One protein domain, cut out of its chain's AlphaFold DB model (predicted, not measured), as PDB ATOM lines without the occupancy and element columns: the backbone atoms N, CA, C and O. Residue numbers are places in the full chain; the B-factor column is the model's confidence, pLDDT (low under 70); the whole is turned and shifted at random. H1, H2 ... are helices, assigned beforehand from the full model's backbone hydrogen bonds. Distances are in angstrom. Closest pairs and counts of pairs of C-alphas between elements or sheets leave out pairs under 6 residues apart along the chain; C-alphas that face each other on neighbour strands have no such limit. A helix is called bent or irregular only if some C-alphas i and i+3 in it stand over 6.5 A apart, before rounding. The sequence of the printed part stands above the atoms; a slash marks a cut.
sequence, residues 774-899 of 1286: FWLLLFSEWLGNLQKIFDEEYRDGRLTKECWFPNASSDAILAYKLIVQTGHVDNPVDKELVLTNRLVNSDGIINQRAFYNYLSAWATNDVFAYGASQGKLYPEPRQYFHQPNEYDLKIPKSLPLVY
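What this domain is: This is residues 774 to 899 of the 1286 residues of the protein "Protein patched" of Drosophila melanogaster (UniProt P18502). One long helix, H1, makes a backbone along the longest axis, and two shorter helices, H4 and H2, cross one side of it side by side, H4 near its first residues and H2 farther along. Short H5 packs on the first residues of H1, short H3 sits at the far end of H2, and residues 869 to 899, with no named element, run past the side of H4 and H2 turned away from H1 and fold back. The printed part has 126 residues, with five named helices in the order H1, H2, H3, H4, H5 and no named strand. The class is all helix, though under half of the residues, 53 of 126, are in named elements. The whole is compact, with a radius of gyration of the C-alphas of 13.8 A and spans of 41 by 30 by 28 A.

Where its parts are: H1 is residues 775 to 795, 30.4 A from C-alpha 775 at (110.948, 99.645, 63.276) to C-alpha 795 at (135.844, 82.476, 66.272). H2 is residues 810 to 819, 14.2 A long, and H4 is residues 851 to 861, 15.1 A long. H3 is residues 831 to 835, 8.6 A long; it is irregular, but only just, with C-alphas 832 and 835 6.7 A apart. H5 is residues 863 to 868, 8.3 A long, ending at C-alpha 868 at (113.812, 107.571, 63.401).

How they stand to each other: H1 is the hub and touches H2, H4 and H5. H1 and H2 are about perpendicular at 75 degrees, and their closest C-alphas, of Phe 790 and Ala 812, are 4.7 A apart. With residues 779 to 782 alone, H1 only just touches H4, with 3 pairs of C-alphas within 8 A; the closest, of Phe 779 and Trp 858, are 6.7 A apart, and the lines are about perpendicular at 90 degrees. With residues 775 to 778 alone, H1 touches H5 at a shallow tilt of 34.8 degrees, only just short of steep, opposite ways; the closest C-alphas, of Leu 778 and Ala 865, are 6.5 A apart. H2 and H4 are close but not clearly touching, at a shallow tilt of 19 degrees, opposite ways; their closest C-alphas, of Leu 818 and Tyr 854, are 6.6 A apart. H3 only just touches H2, with 3 pairs of C-alphas within 8 A, the closest being those of Val 834 and Ile 819, 5.9 A apart. H3 is apart from H1, H4 and H5. In H1, H2 and H5 every O i to N i+4 pair is within hydrogen-bond range; in H4 it is 5 of 7, and in H3 0 of 1, with 1 of 2 O i to N i+3 pairs within range.

The domain as a whole: The two C-alphas farthest apart, of Gly 797 and Tyr 899, are 41.7 A apart. The printed part has no cut. The links H1 to H2, H2 to H3 and H3 to H4 are long, and H4 to H5 is tight. The mean pLDDT of the printed part is 91.7, and no printed residue is under 70.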
ATOM      1  N   PHE A 774     110.922 100.562  58.418       92.81
ATOM      2  CA  PHE A 774     110.148 100.635  59.653       92.81
ATOM      3  C   PHE A 774     110.861  99.929  60.817       92.81
ATOM      4  O   PHE A 774     111.857  99.221  60.643       92.81
ATOM      5  N   TRP A 775     110.319 100.088  62.027       94.97
ATOM      6  CA  TRP A 775     110.948  99.645  63.276       94.97
ATOM      7  C   TRP A 775     111.416  98.178  63.278       94.97
ATOM      8  O   TRP A 775     112.494  97.905  63.795       94.97
ATOM      9  N   LEU A 776     110.677  97.228  62.683       96.19
ATOM     10  CA  LEU A 776     111.067  95.809  62.697       96.19
ATOM     11  C   LEU A 776     112.264  95.527  61.779       96.19
ATOM     12  O   LEU A 776     113.078  94.660  62.096       96.19
ATOM     13  N   LEU A 777     112.373  96.236  60.649       94.14
ATOM     14  CA  LEU A 777     113.520  96.116  59.743       94.14
ATOM     15  C   LEU A 777     114.775  96.681  60.404       94.14
ATOM     16  O   LEU A 777     115.787  95.986  60.453       94.14
ATOM     17  N   LEU A 778     114.672  97.870  61.005       93.77
ATOM     18  CA  LEU A 778     115.767  98.497  61.753       93.77
ATOM     19  C   LEU A 778     116.209  97.634  62.947       93.77
ATOM     20  O   LEU A 778     117.401  97.412  63.155       93.77
ATOM     21  N   PHE A 779     115.252  97.077  63.690       95.89
ATOM     22  CA  PHE A 779     115.508  96.182  64.817       95.89
ATOM     23  C   PHE A 779     116.191  94.871  64.389       95.89
ATOM     24  O   PHE A 779     117.153  94.420  65.014       95.89
ATOM     25  N   SER A 780     115.723  94.270  63.294       96.63
ATOM     26  CA  SER A 780     116.317  93.065  62.705       96.63
ATOM     27  C   SER A 780     117.732  93.320  62.183       96.63
ATOM     28  O   SER A 780     118.630  92.518  62.439       96.63
ATOM     29  N   GLU A 781     117.962  94.452  61.512       93.67
ATOM     30  CA  GLU A 781     119.286  94.854  61.029       93.67
ATOM     31  C   GLU A 781     120.266  95.045  62.197       93.67
ATOM     32  O   GLU A 781     121.396  94.555  62.149       93.67
ATOM     33  N   TRP A 782     119.825  95.699  63.276       94.27
ATOM     34  CA  TRP A 782     120.630  95.902  64.481       94.27
ATOM     35  C   TRP A 782     121.075  94.574  65.108       94.27
ATOM     36  O   TRP A 782     122.270  94.349  65.311       94.27
ATOM     37  N   LEU A 783     120.137  93.646  65.325       97.04
ATOM     38  CA  LEU A 783     120.451  92.313  65.847       97.04
ATOM     39  C   LEU A 783     121.322  91.492  64.885       97.04
ATOM     40  O   LEU A 783     122.189  90.739  65.331       97.04
ATOM     41  N   GLY A 784     121.118  91.632  63.572       95.38
ATOM     42  CA  GLY A 784     121.936  90.976  62.552       95.38
ATOM     43  C   GLY A 784     123.393  91.447  62.581       95.38
ATOM     44  O   GLY A 784     124.310  90.628  62.500       95.38
ATOM     45  N   ASN A 785     123.612  92.751  62.772       92.89
ATOM     46  CA  ASN A 785     124.948  93.327  62.935       92.89
ATOM     47  C   ASN A 785     125.630  92.833  64.222       92.89
ATOM     48  O   ASN A 785     126.786  92.415  64.167       92.89
ATOM     49  N   LEU A 786     124.908  92.794  65.348       94.13
ATOM     50  CA  LEU A 786     125.416  92.237  66.610       94.13
ATOM     51  C   LEU A 786     125.784  90.753  66.488       94.13
ATOM     52  O   LEU A 786     126.842  90.331  66.951       94.13
ATOM     53  N   GLN A 787     124.946  89.959  65.815       94.85
ATOM     54  CA  GLN A 787     125.218  88.541  65.575       94.85
ATOM     55  C   GLN A 787     126.494  88.335  64.752       94.85
ATOM     56  O   GLN A 787     127.262  87.417  65.032       94.85
ATOM     57  N   LYS A 788     126.737  89.179  63.744       93.89
ATOM     58  CA  LYS A 788     127.949  89.104  62.921       93.89
ATOM     59  C   LYS A 788     129.211  89.382  63.743       93.89
ATOM     60  O   LYS A 788     130.175  88.632  63.626       93.89
ATOM     61  N   ILE A 789     129.183  90.414  64.591       92.62
ATOM     62  CA  ILE A 789     130.298  90.761  65.488       92.62
ATOM     63  C   ILE A 789     130.558  89.620  66.481       92.62
ATOM     64  O   ILE A 789     131.699  89.202  66.660       92.62
ATOM     65  N   PHE A 790     129.498  89.057  67.068       94.89
ATOM     66  CA  PHE A 790     129.600  87.893  67.945       94.89
ATOM     67  C   PHE A 790     130.250  86.691  67.251       94.89
ATOM     68  O   PHE A 790     131.184  86.111  67.798       94.89
ATOM     69  N   ASP A 791     129.787  86.326  66.052       94.40
ATOM     70  CA  ASP A 791     130.310  85.175  65.305       94.40
ATOM     71  C   ASP A 791     131.809  85.353  64.976       94.40
ATOM     72  O   ASP A 791     132.590  84.400  65.058       94.40
ATOM     73  N   GLU A 792     132.219  86.577  64.621       94.72
ATOM     74  CA  GLU A 792     133.614  86.932  64.346       94.72
ATOM     75  C   GLU A 792     134.487  86.817  65.609       94.72
ATOM     76  O   GLU A 792     135.517  86.140  65.577       94.72
ATOM     77  N   GLU A 793     134.064  87.394  66.736       94.81
ATOM     78  CA  GLU A 793     134.853  87.409  67.977       94.81
ATOM     79  C   GLU A 793     134.833  86.089  68.756       94.81
ATOM     80  O   GLU A 793     135.803  85.752  69.446       94.81
ATOM     81  N   TYR A 794     133.763  85.305  68.616       93.98
ATOM     82  CA  TYR A 794     133.704  83.938  69.124       93.98
ATOM     83  C   TYR A 794     134.720  83.048  68.401       93.98
ATOM     84  O   TYR A 794     135.453  82.291  69.038       93.98
ATOM     85  N   ARG A 795     134.831  83.183  67.071       94.13
ATOM     86  CA  ARG A 795     135.844  82.476  66.272       94.13
ATOM     87  C   ARG A 795     137.268  82.897  66.639       94.13
ATOM     88  O   ARG A 795     138.157  82.048  66.658       94.13
ATOM     89  N   ASP A 796     137.475  84.170  66.960       93.98
ATOM     90  CA  ASP A 796     138.770  84.700  67.403       93.98
ATOM     91  C   ASP A 796     139.124  84.299  68.852       93.98
ATOM     92  O   ASP A 796     140.200  84.639  69.348       93.98
ATOM     93  N   GLY A 797     138.238  83.575  69.549       92.19
ATOM     94  CA  GLY A 797     138.460  83.077  70.906       92.19
ATOM     95  C   GLY A 797     138.370  84.148  71.996       92.19
ATOM     96  O   GLY A 797     138.845  83.920  73.108       92.19
ATOM     97  N   ARG A 798     137.774  85.313  71.704       92.78
ATOM     98  CA  ARG A 798     137.537  86.394  72.686       92.78
ATOM     99  C   ARG A 798     136.314  86.130  73.563       92.78
ATOM    100  O   ARG A 798     136.196  86.663  74.664       92.78
ATOM    101  N   LEU A 799     135.419  85.274  73.080       92.87
ATOM    102  CA  LEU A 799     134.237  84.801  73.783       92.87
ATOM    103  C   LEU A 799     134.318  83.282  73.945       92.87
ATOM    104  O   LEU A 799     134.755  82.570  73.044       92.87
ATOM    105  N   THR A 800     133.858  82.775  75.083       91.50
ATOM    106  CA  THR A 800     133.680  81.339  75.332       91.50
ATOM    107  C   THR A 800     132.235  81.062  75.733       91.50
ATOM    108  O   THR A 800     131.456  81.985  75.951       91.50
ATOM    109  N   LYS A 801     131.858  79.783  75.864       89.89
ATOM    110  CA  LYS A 801     130.536  79.406  76.393       89.89
ATOM    111  C   LYS A 801     130.297  79.937  77.818       89.89
ATOM    112  O   LYS A 801     129.155  80.169  78.191       89.89
ATOM    113  N   GLU A 802     131.354  80.102  78.617       87.09
ATOM    114  CA  GLU A 802     131.224  80.435  80.040       87.09
ATOM    115  C   GLU A 802     131.435  81.914  80.356       87.09
ATOM    116  O   GLU A 802     130.787  82.446  81.265       87.09
ATOM    117  N   CYS A 803     132.334  82.572  79.632       88.00
ATOM    118  CA  CYS A 803     132.723  83.954  79.872       88.00
ATOM    119  C   CYS A 803     133.218  84.643  78.595       88.00
ATOM    120  O   CYS A 803     133.652  83.991  77.641       88.00
ATOM    121  N   TRP A 804     133.194  85.970  78.611       89.69
ATOM    122  CA  TRP A 804     133.938  86.815  77.682       89.69
ATOM    123  C   TRP A 804     135.266  87.232  78.309       89.69
ATOM    124  O   TRP A 804     135.373  87.389  79.528       89.69
ATOM    125  N   PHE A 805     136.288  87.395  77.476       90.95
ATOM    126  CA  PHE A 805     137.579  87.915  77.903       90.95
ATOM    127  C   PHE A 805     137.600  89.451  77.820       90.95
ATOM    128  O   PHE A 805     136.831  90.039  77.061       90.95
ATOM    129  N   PRO A 806     138.510  90.131  78.547       84.02
ATOM    130  CA  PRO A 806     138.612  91.597  78.538       84.02
ATOM    131  C   PRO A 806     138.944  92.226  77.175       84.02
ATOM    132  O   PRO A 806     138.907  93.442  77.043       84.02
ATOM    133  N   ASN A 807     139.338  91.422  76.185       87.66
ATOM    134  CA  ASN A 807     139.625  91.867  74.823       87.66
ATOM    135  C   ASN A 807     138.412  91.762  73.874       87.66
ATOM    136  O   ASN A 807     138.580  92.037  72.686       87.66
ATOM    137  N   ALA A 808     137.241  91.334  74.361       88.62
ATOM    138  CA  ALA A 808     135.998  91.307  73.591       88.62
ATOM    139  C   ALA A 808     135.400  92.718  73.444       88.62
ATOM    140  O   ALA A 808     135.452  93.501  74.394       88.62
ATOM    141  N   SER A 809     134.818  93.038  72.283       88.69
ATOM    142  CA  SER A 809     134.136  94.330  72.092       88.69
ATOM    143  C   SER A 809     132.847  94.426  72.909       88.69
ATOM    144  O   SER A 809     132.203  93.415  73.211       88.69
ATOM    145  N   SER A 810     132.422  95.653  73.227       86.48
ATOM    146  CA  SER A 810     131.140  95.893  73.910       86.48
ATOM    147  C   SER A 810     129.961  95.273  73.149       86.48
ATOM    148  O   SER A 810     129.141  94.582  73.751       86.48
ATOM    149  N   ASP A 811     129.919  95.419  71.823       89.62
ATOM    150  CA  ASP A 811     128.881  94.826  70.974       89.62
ATOM    151  C   ASP A 811     128.882  93.291  71.034       89.62
ATOM    152  O   ASP A 811     127.816  92.674  71.091       89.62
ATOM    153  N   ALA A 812     130.059  92.658  71.070       92.11
ATOM    154  CA  ALA A 812     130.177  91.210  71.217       92.11
ATOM    155  C   ALA A 812     129.665  90.732  72.590       92.11
ATOM    156  O   ALA A 812     128.993  89.700  72.679       92.11
ATOM    157  N   ILE A 813     129.919  91.503  73.656       92.74
ATOM    158  CA  ILE A 813     129.403  91.240  75.009       92.74
ATOM    159  C   ILE A 813     127.881  91.437  75.051       92.74
ATOM    160  O   ILE A 813     127.170  90.594  75.601       92.74
ATOM    161  N   LEU A 814     127.347  92.505  74.450       92.44
ATOM    162  CA  LEU A 814     125.903  92.725  74.340       92.44
ATOM    163  C   LEU A 814     125.231  91.589  73.563       92.44
ATOM    164  O   LEU A 814     124.231  91.036  74.020       92.44
ATOM    165  N   ALA A 815     125.803  91.188  72.429       94.57
ATOM    166  CA  ALA A 815     125.320  90.060  71.647       94.57
ATOM    167  C   ALA A 815     125.327  88.762  72.470       94.57
ATOM    168  O   ALA A 815     124.324  88.052  72.482       94.57
ATOM    169  N   TYR A 816     126.394  88.492  73.232       95.16
ATOM    170  CA  TYR A 816     126.447  87.364  74.167       95.16
ATOM    171  C   TYR A 816     125.296  87.427  75.184       95.16
ATOM    172  O   TYR A 816     124.559  86.451  75.335       95.16
ATOM    173  N   LYS A 817     125.090  88.583  75.837       94.81
ATOM    174  CA  LYS A 817     123.996  88.801  76.804       94.81
ATOM    175  C   LYS A 817     122.620  88.575  76.176       94.81
ATOM    176  O   LYS A 817     121.744  88.014  76.826       94.81
ATOM    177  N   LEU A 818     122.419  88.956  74.915       96.33
ATOM    178  CA  LEU A 818     121.167  88.727  74.193       96.33
ATOM    179  C   LEU A 818     120.980  87.245  73.817       96.33
ATOM    180  O   LEU A 818     119.898  86.690  74.010       96.33
ATOM    181  N   ILE A 819     122.018  86.561  73.332       96.07
ATOM    182  CA  ILE A 819     121.930  85.161  72.877       96.07
ATOM    183  C   ILE A 819     121.518  84.215  74.015       96.07
ATOM    184  O   ILE A 819     120.748  83.280  73.779       96.07
ATOM    185  N   VAL A 820     121.969  84.478  75.246       95.21
ATOM    186  CA  VAL A 820     121.659  83.653  76.429       95.21
ATOM    187  C   VAL A 820     120.255  83.868  77.009       95.21
ATOM    188  O   VAL A 820     119.875  83.159  77.941       95.21
ATOM    189  N   GLN A 821     119.467  84.821  76.496       95.70
ATOM    190  CA  GLN A 821     118.103  85.045  76.987       95.70
ATOM    191  C   GLN A 821     117.165  83.913  76.557       95.70
ATOM    192  O   GLN A 821     117.016  83.624  75.368       95.70
ATOM    193  N   THR A 822     116.447  83.323  77.513       93.71
ATOM    194  CA  THR A 822     115.460  82.260  77.245       93.71
ATOM    195  C   THR A 822     114.070  82.806  76.895       93.71
ATOM    196  O   THR A 822     113.229  82.068  76.380       93.71
ATOM    197  N   GLY A 823     113.793  84.066  77.253       90.44
ATOM    198  CA  GLY A 823     112.468  84.690  77.168       90.44
ATOM    199  C   GLY A 823     111.481  84.330  78.291       90.44
ATOM    200  O   GLY A 823     110.370  84.874  78.316       90.44
ATOM    201  N   HIS A 824     111.854  83.446  79.222       90.76
ATOM    202  CA  HIS A 824     111.019  83.029  80.355       90.76
ATOM    203  C   HIS A 824     111.298  83.887  81.595       90.76
ATOM    204  O   HIS A 824     112.408  84.368  81.788       90.76
ATOM    205  N   VAL A 825     110.291  84.094  82.451       84.53
ATOM    206  CA  VAL A 825     110.458  84.910  83.670       84.53
ATOM    207  C   VAL A 825     111.163  84.122  84.778       84.53
ATOM    208  O   VAL A 825     112.014  84.686  85.462       84.53
ATOM    209  N   ASP A 826     110.849  82.831  84.917       87.22
ATOM    210  CA  ASP A 826     111.367  81.979  85.999       87.22
ATOM    211  C   ASP A 826     112.841  81.603  85.793       87.22
ATOM    212  O   ASP A 826     113.643  81.696  86.718       87.22
ATOM    213  N   ASN A 827     113.212  81.251  84.556       91.07
ATOM    214  CA  ASN A 827     114.581  80.917  84.152       91.07
ATOM    215  C   ASN A 827     115.027  81.847  83.016       91.07
ATOM    216  O   ASN A 827     114.989  81.428  81.863       91.07
ATOM    217  N   PRO A 828     115.402  83.108  83.289       90.67
ATOM    218  CA  PRO A 828     115.605  84.118  82.246       90.67
ATOM    219  C   PRO A 828     116.834  83.886  81.364       90.67
ATOM    220  O   PRO A 828     116.860  84.358  80.227       90.67
ATOM    221  N   VAL A 829     117.837  83.164  81.866       92.48
ATOM    222  CA  VAL A 829     119.152  83.036  81.232       92.48
ATOM    223  C   VAL A 829     119.588  81.577  81.192       92.48
ATOM    224  O   VAL A 829     119.499  80.878  82.198       92.48
ATOM    225  N   ASP A 830     120.110  81.152  80.045       92.75
ATOM    226  CA  ASP A 830     120.726  79.845  79.841       92.75
ATOM    227  C   ASP A 830     121.969  79.979  78.941       92.75
ATOM    228  O   ASP A 830     121.879  80.359  77.772       92.75
ATOM    229  N   LYS A 831     123.153  79.664  79.483       92.13
ATOM    230  CA  LYS A 831     124.425  79.728  78.738       92.13
ATOM    231  C   LYS A 831     124.579  78.599  77.717       92.13
ATOM    232  O   LYS A 831     125.439  78.675  76.840       92.13
ATOM    233  N   GLU A 832     123.768  77.546  77.779       90.90
ATOM    234  CA  GLU A 832     123.778  76.497  76.755       90.90
ATOM    235  C   GLU A 832     123.293  77.011  75.393       90.90
ATOM    236  O   GLU A 832     123.666  76.471  74.346       90.90
ATOM    237  N   LEU A 833     122.560  78.127  75.396       92.47
ATOM    238  CA  LEU A 833     122.075  78.805  74.201       92.47
ATOM    239  C   LEU A 833     123.186  79.465  73.372       92.47
ATOM    240  O   LEU A 833     122.979  79.664  72.182       92.47
ATOM    241  N   VAL A 834     124.376  79.736  73.926       91.33
ATOM    242  CA  VAL A 834     125.471  80.447  73.221       91.33
ATOM    243  C   VAL A 834     125.836  79.800  71.877       91.33
ATOM    244  O   VAL A 834     126.128  80.498  70.912       91.33
ATOM    245  N   LEU A 835     125.810  78.466  71.803       87.93
ATOM    246  CA  LEU A 835     126.189  77.704  70.604       87.93
ATOM    247  C   LEU A 835     125.016  77.370  69.676       87.93
ATOM    248  O   LEU A 835     125.231  77.000  68.523       87.93
ATOM    249  N   THR A 836     123.786  77.425  70.182       90.49
ATOM    250  CA  THR A 836     122.597  76.915  69.480       90.49
ATOM    251  C   THR A 836     121.655  78.025  69.044       90.49
ATOM    252  O   THR A 836     120.934  77.883  68.058       90.49
ATOM    253  N   ASN A 837     121.656  79.132  69.776       93.34
ATOM    254  CA  ASN A 837     120.710  80.212  69.628       93.34
ATOM    255  C   ASN A 837     121.295  81.309  68.738       93.34
ATOM    256  O   ASN A 837     122.474  81.648  68.809       93.34
ATOM    257  N   ARG A 838     120.449  81.873  67.885       95.49
ATOM    258  CA  ARG A 838     120.792  82.975  66.984       95.49
ATOM    259  C   ARG A 838     119.838  84.122  67.256       95.49
ATOM    260  O   ARG A 838     118.660  83.871  67.503       95.49
ATOM    261  N   LEU A 839     120.325  85.357  67.202       96.02
ATOM    262  CA  LEU A 839     119.489  86.551  67.356       96.02
ATOM    263  C   LEU A 839     118.557  86.731  66.153       96.02
ATOM    264  O   LEU A 839     117.376  87.029  66.325       96.02
ATOM    265  N   VAL A 840     119.089  86.496  64.950       95.40
ATOM    266  CA  VAL A 840     118.384  86.586  63.665       95.40
ATOM    267  C   VAL A 840     118.743  85.370  62.806       95.40
ATOM    268  O   VAL A 840     119.896  84.927  62.805       95.40
ATOM    269  N   ASN A 841     117.759  84.803  62.105       92.22
ATOM    270  CA  ASN A 841     117.968  83.690  61.174       92.22
ATOM    271  C   ASN A 841     118.466  84.173  59.788       92.22
ATOM    272  O   ASN A 841     118.645  85.367  59.556       92.22
ATOM    273  N   SER A 842     118.673  83.245  58.847       89.22
ATOM    274  CA  SER A 842     119.111  83.558  57.474       89.22
ATOM    275  C   SER A 842     118.139  84.440  56.683       89.22
ATOM    276  O   SER A 842     118.572  85.137  55.771       89.22
ATOM    277  N   ASP A 843     116.855  84.425  57.040       89.10
ATOM    278  CA  ASP A 843     115.791  85.171  56.359       89.10
ATOM    279  C   ASP A 843     115.549  86.556  56.993       89.10
ATOM    280  O   ASP A 843     114.637  87.280  56.596       89.10
ATOM    281  N   GLY A 844     116.334  86.941  58.006       91.11
ATOM    282  CA  GLY A 844     116.158  88.203  58.729       91.11
ATOM    283  C   GLY A 844     115.089  88.166  59.833       91.11
ATOM    284  O   GLY A 844     114.768  89.200  60.415       91.11
ATOM    285  N   ILE A 845     114.528  87.004  60.162       95.83
ATOM    286  CA  ILE A 845     113.533  86.834  61.227       95.83
ATOM    287  C   ILE A 845     114.238  86.801  62.584       95.83
ATOM    288  O   ILE A 845     115.153  86.006  62.818       95.83
ATOM    289  N   ILE A 846     113.784  87.660  63.492       97.49
ATOM    290  CA  ILE A 846     114.281  87.766  64.863       97.49
ATOM    291  C   ILE A 846     113.826  86.543  65.654       97.49
ATOM    292  O   ILE A 846     112.700  86.064  65.505       97.49
ATOM    293  N   ASN A 847     114.676  86.035  66.533       96.66
ATOM    294  CA  ASN A 847     114.318  84.896  67.358       96.66
ATOM    295  C   ASN A 847     113.127  85.190  68.277       96.66
ATOM    296  O   ASN A 847     113.127  86.099  69.108       96.66
ATOM    297  N   GLN A 848     112.098  84.364  68.110       95.28
ATOM    298  CA  GLN A 848     110.768  84.574  68.664       95.28
ATOM    299  C   GLN A 848     110.735  84.415  70.190       95.28
ATOM    300  O   GLN A 848     109.947  85.082  70.856       95.28
ATOM    301  N   ARG A 849     111.599  83.555  70.758       93.96
ATOM    302  CA  ARG A 849     111.568  83.203  72.189       93.96
ATOM    303  C   ARG A 849     111.879  84.407  73.075       93.96
ATOM    304  O   ARG A 849     111.155  84.669  74.032       93.96
ATOM    305  N   ALA A 850     112.923  85.153  72.725       95.07
ATOM    306  CA  ALA A 850     113.429  86.289  73.494       95.07
ATOM    307  C   ALA A 850     113.196  87.649  72.804       95.07
ATOM    308  O   ALA A 850     113.786  88.650  73.205       95.07
ATOM    309  N   PHE A 851     112.288  87.712  71.821       97.27
ATOM    310  CA  PHE A 851     111.955  88.921  71.053       97.27
ATOM    311  C   PHE A 851     111.750  90.167  71.935       97.27
ATOM    312  O   PHE A 851     112.340  91.214  71.690       97.27
ATOM    313  N   TYR A 852     110.963  90.054  73.011       97.13
ATOM    314  CA  TYR A 852     110.677  91.178  73.912       97.13
ATOM    315  C   TYR A 852     111.812  91.517  74.890       97.13
ATOM    316  O   TYR A 852     111.802  92.601  75.463       97.13
ATOM    317  N   ASN A 853     112.784  90.625  75.103       96.92
ATOM    318  CA  ASN A 853     114.026  90.970  75.804       96.92
ATOM    319  C   ASN A 853     114.929  91.780  74.869       96.92
ATOM    320  O   ASN A 853     115.511  92.781  75.276       96.92
ATOM    321  N   TYR A 854     114.996  91.379  73.599       97.58
ATOM    322  CA  TYR A 854     115.766  92.084  72.579       97.58
ATOM    323  C   TYR A 854     115.195  93.474  72.305       97.58
ATOM    324  O   TYR A 854     115.961  94.415  72.130       97.58
ATOM    325  N   LEU A 855     113.867  93.614  72.336       96.88
ATOM    326  CA  LEU A 855     113.194  94.898  72.170       96.88
ATOM    327  C   LEU A 855     113.583  95.896  73.270       96.88
ATOM    328  O   LEU A 855     113.864  97.051  72.965       96.88
ATOM    329  N   SER A 856     113.660  95.436  74.526       94.99
ATOM    330  CA  SER A 856     114.126  96.253  75.656       94.99
ATOM    331  C   SER A 856     115.549  96.765  75.446       94.99
ATOM    332  O   SER A 856     115.862  97.896  75.793       94.99
ATOM    333  N   ALA A 857     116.421  95.929  74.871       94.71
ATOM    334  CA  ALA A 857     117.789  96.322  74.570       94.71
ATOM    335  C   ALA A 857     117.863  97.266  73.360       94.71
ATOM    336  O   ALA A 857     118.609  98.238  73.399       94.71
ATOM    337  N   TRP A 858     117.097  97.029  72.295       94.39
ATOM    338  CA  TRP A 858     117.136  97.877  71.102       94.39
ATOM    339  C   TRP A 858     116.642  99.302  71.381       94.39
ATOM    340  O   TRP A 858     117.305 100.262  70.994       94.39
ATOM    341  N   ALA A 859     115.531  99.448  72.114       91.43
ATOM    342  CA  ALA A 859     114.904 100.746  72.373       91.43
ATOM    343  C   ALA A 859     115.837 101.759  73.069       91.43
ATOM    344  O   ALA A 859     115.743 102.959  72.819       91.43
ATOM    345  N   THR A 860     116.755 101.285  73.914       87.08
ATOM    346  CA  THR A 860     117.706 102.119  74.671       87.08
ATOM    347  C   THR A 860     119.126 102.116  74.117       87.08
ATOM    348  O   THR A 860     119.843 103.087  74.338       87.08
ATOM    349  N   ASN A 861     119.554 101.058  73.414       87.88
ATOM    350  CA  ASN A 861     120.923 100.944  72.888       87.88
ATOM    351  C   ASN A 861     121.046 101.292  71.388       87.88
ATOM    352  O   ASN A 861     122.142 101.240  70.833       87.88
ATOM    353  N   ASP A 862     119.947 101.642  70.710       87.55
ATOM    354  CA  ASP A 862     119.946 102.180  69.339       87.55
ATOM    355  C   ASP A 862     118.907 103.308  69.176       87.55
ATOM    356  O   ASP A 862     118.008 103.283  68.334       87.55
ATOM    357  N   VAL A 863     119.031 104.321  70.038       82.42
ATOM    358  CA  VAL A 863     118.085 105.441  70.192       82.42
ATOM    359  C   VAL A 863     117.811 106.230  68.908       82.42
ATOM    360  O   VAL A 863     116.687 106.691  68.704       82.42
ATOM    361  N   PHE A 864     118.796 106.366  68.011       84.30
ATOM    362  CA  PHE A 864     118.595 107.045  66.726       84.30
ATOM    363  C   PHE A 864     117.708 106.228  65.790       84.30
ATOM    364  O   PHE A 864     116.777 106.793  65.222       84.30
ATOM    365  N   ALA A 865     117.951 104.921  65.653       88.24
ATOM    366  CA  ALA A 865     117.112 104.063  64.823       88.24
ATOM    367  C   ALA A 865     115.712 103.905  65.428       88.24
ATOM    368  O   ALA A 865     114.721 103.983  64.702       88.24
ATOM    369  N   TYR A 866     115.616 103.755  66.754       89.26
ATOM    370  CA  TYR A 866     114.338 103.699  67.462       89.26
ATOM    371  C   TYR A 866     113.508 104.968  67.224       89.26
ATOM    372  O   TYR A 866     112.373 104.877  66.754       89.26
ATOM    373  N   GLY A 867     114.087 106.152  67.452       83.17
ATOM    374  CA  GLY A 867     113.411 107.433  67.224       83.17
ATOM    375  C   GLY A 867     113.076 107.685  65.749       83.17
ATOM    376  O   GLY A 867     111.958 108.084  65.423       83.17
ATOM    377  N   ALA A 868     114.008 107.389  64.839       83.54
ATOM    378  CA  ALA A 868     113.812 107.571  63.401       83.54
ATOM    379  C   ALA A 868     112.768 106.623  62.801       83.54
ATOM    380  O   ALA A 868     112.120 106.985  61.821       83.54
ATOM    381  N   SER A 869     112.563 105.447  63.402       87.52
ATOM    382  CA  SER A 869     111.550 104.488  62.951       87.52
ATOM    383  C   SER A 869     110.124 105.041  63.003       87.52
ATOM    384  O   SER A 869     109.238 104.501  62.340       87.52
ATOM    385  N   GLN A 870     109.887 106.070  63.834       84.73
ATOM    386  CA  GLN A 870     108.563 106.614  64.157       84.73
ATOM    387  C   GLN A 870     107.544 105.516  64.520       84.73
ATOM    388  O   GLN A 870     106.342 105.675  64.305       84.73
ATOM    389  N   GLY A 871     108.033 104.397  65.073       89.28
ATOM    390  CA  GLY A 871     107.248 103.185  65.289       89.28
ATOM    391  C   GLY A 871     106.210 103.294  66.404       89.28
ATOM    392  O   GLY A 871     105.266 102.508  66.412       89.28
ATOM    393  N   LYS A 872     106.388 104.257  67.324       87.00
ATOM    394  CA  LYS A 872     105.516 104.534  68.483       87.00
ATOM    395  C   LYS A 872     105.019 103.244  69.148       87.00
ATOM    396  O   LYS A 872     103.826 102.959  69.193       87.00
ATOM    397  N   LEU A 873     105.974 102.422  69.582       93.11
ATOM    398  CA  LEU A 873     105.715 101.089  70.120       93.11
ATOM    399  C   LEU A 873     105.081 101.202  71.509       93.11
ATOM    400  O   LEU A 873     105.691 101.767  72.415       93.11
ATOM    401  N   TYR A 874     103.872 100.662  71.671       91.47
ATOM    402  CA  TYR A 874     103.138 100.723  72.931       91.47
ATOM    403  C   TYR A 874     102.654  99.333  73.389       91.47
ATOM    404  O   TYR A 874     102.100  98.590  72.568       91.47
ATOM    405  N   PRO A 875     102.793  98.968  74.683       92.48
ATOM    406  CA  PRO A 875     103.409  99.744  75.769       92.48
ATOM    407  C   PRO A 875     104.887 100.051  75.507       92.48
ATOM    408  O   PRO A 875     105.536  99.295  74.783       92.48
ATOM    409  N   GLU A 876     105.400 101.147  76.075       89.11
ATOM    410  CA  GLU A 876     106.804 101.522  75.880       89.11
ATOM    411  C   GLU A 876     107.719 100.349  76.287       89.11
ATOM    412  O   GLU A 876     107.513  99.737  77.348       89.11
ATOM    413  N   PRO A 877     108.712  99.991  75.452       94.03
ATOM    414  CA  PRO A 877     109.687  98.977  75.810       94.03
ATOM    415  C   PRO A 877     110.376  99.298  77.141       94.03
ATOM    416  O   PRO A 877     110.705 100.442  77.443       94.03
ATOM    417  N   ARG A 878     110.634  98.266  77.947       93.19
ATOM    418  CA  ARG A 878     111.393  98.432  79.191       93.19
ATOM    419  C   ARG A 878     112.813  98.870  78.871       93.19
ATOM    420  O   ARG A 878     113.446  98.322  77.977       93.19
ATOM    421  N   GLN A 879     113.333  99.785  79.672       88.73
ATOM    422  CA  GLN A 879     114.682 100.295  79.490       88.73
ATOM    423  C   GLN A 879     115.727  99.260  79.934       88.73
ATOM    424  O   GLN A 879     115.616  98.677  81.016       88.73
ATOM    425  N   TYR A 880     116.746  99.034  79.101       90.51
ATOM    426  CA  TYR A 880     117.923  98.232  79.438       90.51
ATOM    427  C   TYR A 880     119.191  98.892  78.893       90.51
ATOM    428  O   TYR A 880     119.439  98.884  77.688       90.51
ATOM    429  N   PHE A 881     120.011  99.459  79.765       85.53
ATOM    430  CA  PHE A 881     121.264 100.093  79.366       85.53
ATOM    431  C   PHE A 881     122.392  99.065  79.406       85.53
ATOM    432  O   PHE A 881     122.633  98.451  80.444       85.53
ATOM    433  N   HIS A 882     123.055  98.837  78.272       85.74
ATOM    434  CA  HIS A 882     124.140  97.869  78.212       85.74
ATOM    435  C   HIS A 882     125.379  98.376  78.958       85.74
ATOM    436  O   HIS A 882     125.908  99.442  78.657       85.74
ATOM    437  N   GLN A 883     125.862  97.559  79.895       82.93
ATOM    438  CA  GLN A 883     127.110  97.764  80.626       82.93
ATOM    439  C   GLN A 883     128.083  96.612  80.327       82.93
ATOM    440  O   GLN A 883     127.770  95.464  80.672       82.93
ATOM    441  N   PRO A 884     129.243  96.845  79.682       80.96
ATOM    442  CA  PRO A 884     130.206  95.784  79.359       80.96
ATOM    443  C   PRO A 884     130.800  95.097  80.598       80.96
ATOM    444  O   PRO A 884     131.102  93.903  80.566       80.96
ATOM    445  N   ASN A 885     130.936  95.843  81.700       81.74
ATOM    446  CA  ASN A 885     131.536  95.376  82.954       81.74
ATOM    447  C   ASN A 885     130.552  94.618  83.860       81.74
ATOM    448  O   ASN A 885     130.958  93.945  84.811       81.74
ATOM    449  N   GLU A 886     129.253  94.722  83.584       84.80
ATOM    450  CA  GLU A 886     128.213  94.060  84.359       84.80
ATOM    451  C   GLU A 886     128.117  92.577  83.972       84.80
ATOM    452  O   GLU A 886     127.845  92.233  82.820       84.80
ATOM    453  N   TYR A 887     128.301  91.681  84.943       85.22
ATOM    454  CA  TYR A 887     128.152  90.236  84.736       85.22
ATOM    455  C   TYR A 887     126.702  89.750  84.849       85.22
ATOM    456  O   TYR A 887     126.444  88.579  84.563       85.22
ATOM    457  N   ASP A 888     125.761  90.611  85.261       89.81
ATOM    458  CA  ASP A 888     124.344  90.268  85.203       89.81
ATOM    459  C   ASP A 888     123.926  90.099  83.740       89.81
ATOM    460  O   ASP A 888     124.097  90.969  82.882       89.81
ATOM    461  N   LEU A 889     123.424  88.904  83.456       91.74
ATOM    462  CA  LEU A 889     122.955  88.514  82.140       91.74
ATOM    463  C   LEU A 889     121.464  88.802  81.991       91.74
ATOM    464  O   LEU A 889     120.953  88.714  80.884       91.74
ATOM    465  N   LYS A 890     120.731  89.102  83.066       91.39
ATOM    466  CA  LYS A 890     119.278  89.241  83.016       91.39
ATOM    467  C   LYS A 890     118.870  90.529  82.300       91.39
ATOM    468  O   LYS A 890     119.063  91.626  82.811       91.39
ATOM    469  N   ILE A 891     118.191  90.393  81.161       93.27
ATOM    470  CA  ILE A 891     117.592  91.529  80.450       93.27
ATOM    471  C   ILE A 891     116.092  91.573  80.759       93.27
ATOM    472  O   ILE A 891     115.410  90.550  80.619       93.27
ATOM    473  N   PRO A 892     115.527  92.723  81.173       93.21
ATOM    474  CA  PRO A 892     114.101  92.829  81.448       93.21
ATOM    475  C   PRO A 892     113.279  92.545  80.185       93.21
ATOM    476  O   PRO A 892     113.514  93.117  79.126       93.21
ATOM    477  N   LYS A 893     112.264  91.687  80.301       94.18
ATOM    478  CA  LYS A 893     111.322  91.398  79.213       94.18
ATOM    479  C   LYS A 893     110.279  92.513  79.097       94.18
ATOM    480  O   LYS A 893     109.570  92.775  80.072       94.18
ATOM    481  N   SER A 894     110.186  93.147  77.927       95.15
ATOM    482  CA  SER A 894     109.128  94.117  77.616       95.15
ATOM    483  C   SER A 894     107.748  93.460  77.555       95.15
ATOM    484  O   SER A 894     107.622  92.253  77.334       95.15
ATOM    485  N   LEU A 895     106.701  94.258  77.776       94.48
ATOM    486  CA  LEU A 895     105.328  93.792  77.598       94.48
ATOM    487  C   LEU A 895     105.030  93.578  76.103       94.48
ATOM    488  O   LEU A 895     105.631  94.255  75.267       94.48
ATOM    489  N   PRO A 896     104.114  92.657  75.755       94.73
ATOM    490  CA  PRO A 896     103.666  92.504  74.381       94.73
ATOM    491  C   PRO A 896     103.098  93.801  73.815       94.73
ATOM    492  O   PRO A 896     102.309  94.475  74.480       94.73
ATOM    493  N   LEU A 897     103.495  94.131  72.586       95.59
ATOM    494  CA  LEU A 897     103.023  95.333  71.914       95.59
ATOM    495  C   LEU A 897     101.535  95.190  71.591       95.59
ATOM    496  O   LEU A 897     101.097  94.174  71.053       95.59
ATOM    497  N   VAL A 898     100.766  96.223  71.908       94.07
ATOM    498  CA  VAL A 898      99.354  96.344  71.531       94.07
ATOM    499  C   VAL A 898      99.159  97.362  70.418       94.07
ATOM    500  O   VAL A 898      98.183  97.264  69.692       94.07
ATOM    501  N   TYR A 899     100.093  98.296  70.250       94.15
ATOM    502  CA  TYR A 899     100.071  99.284  69.183       94.15
ATOM    503  C   TYR A 899     101.484  99.460  68.635       94.15
ATOM    504  O   TYR A 899     102.453  99.578  69.390       94.15
TER     505      TYR A 899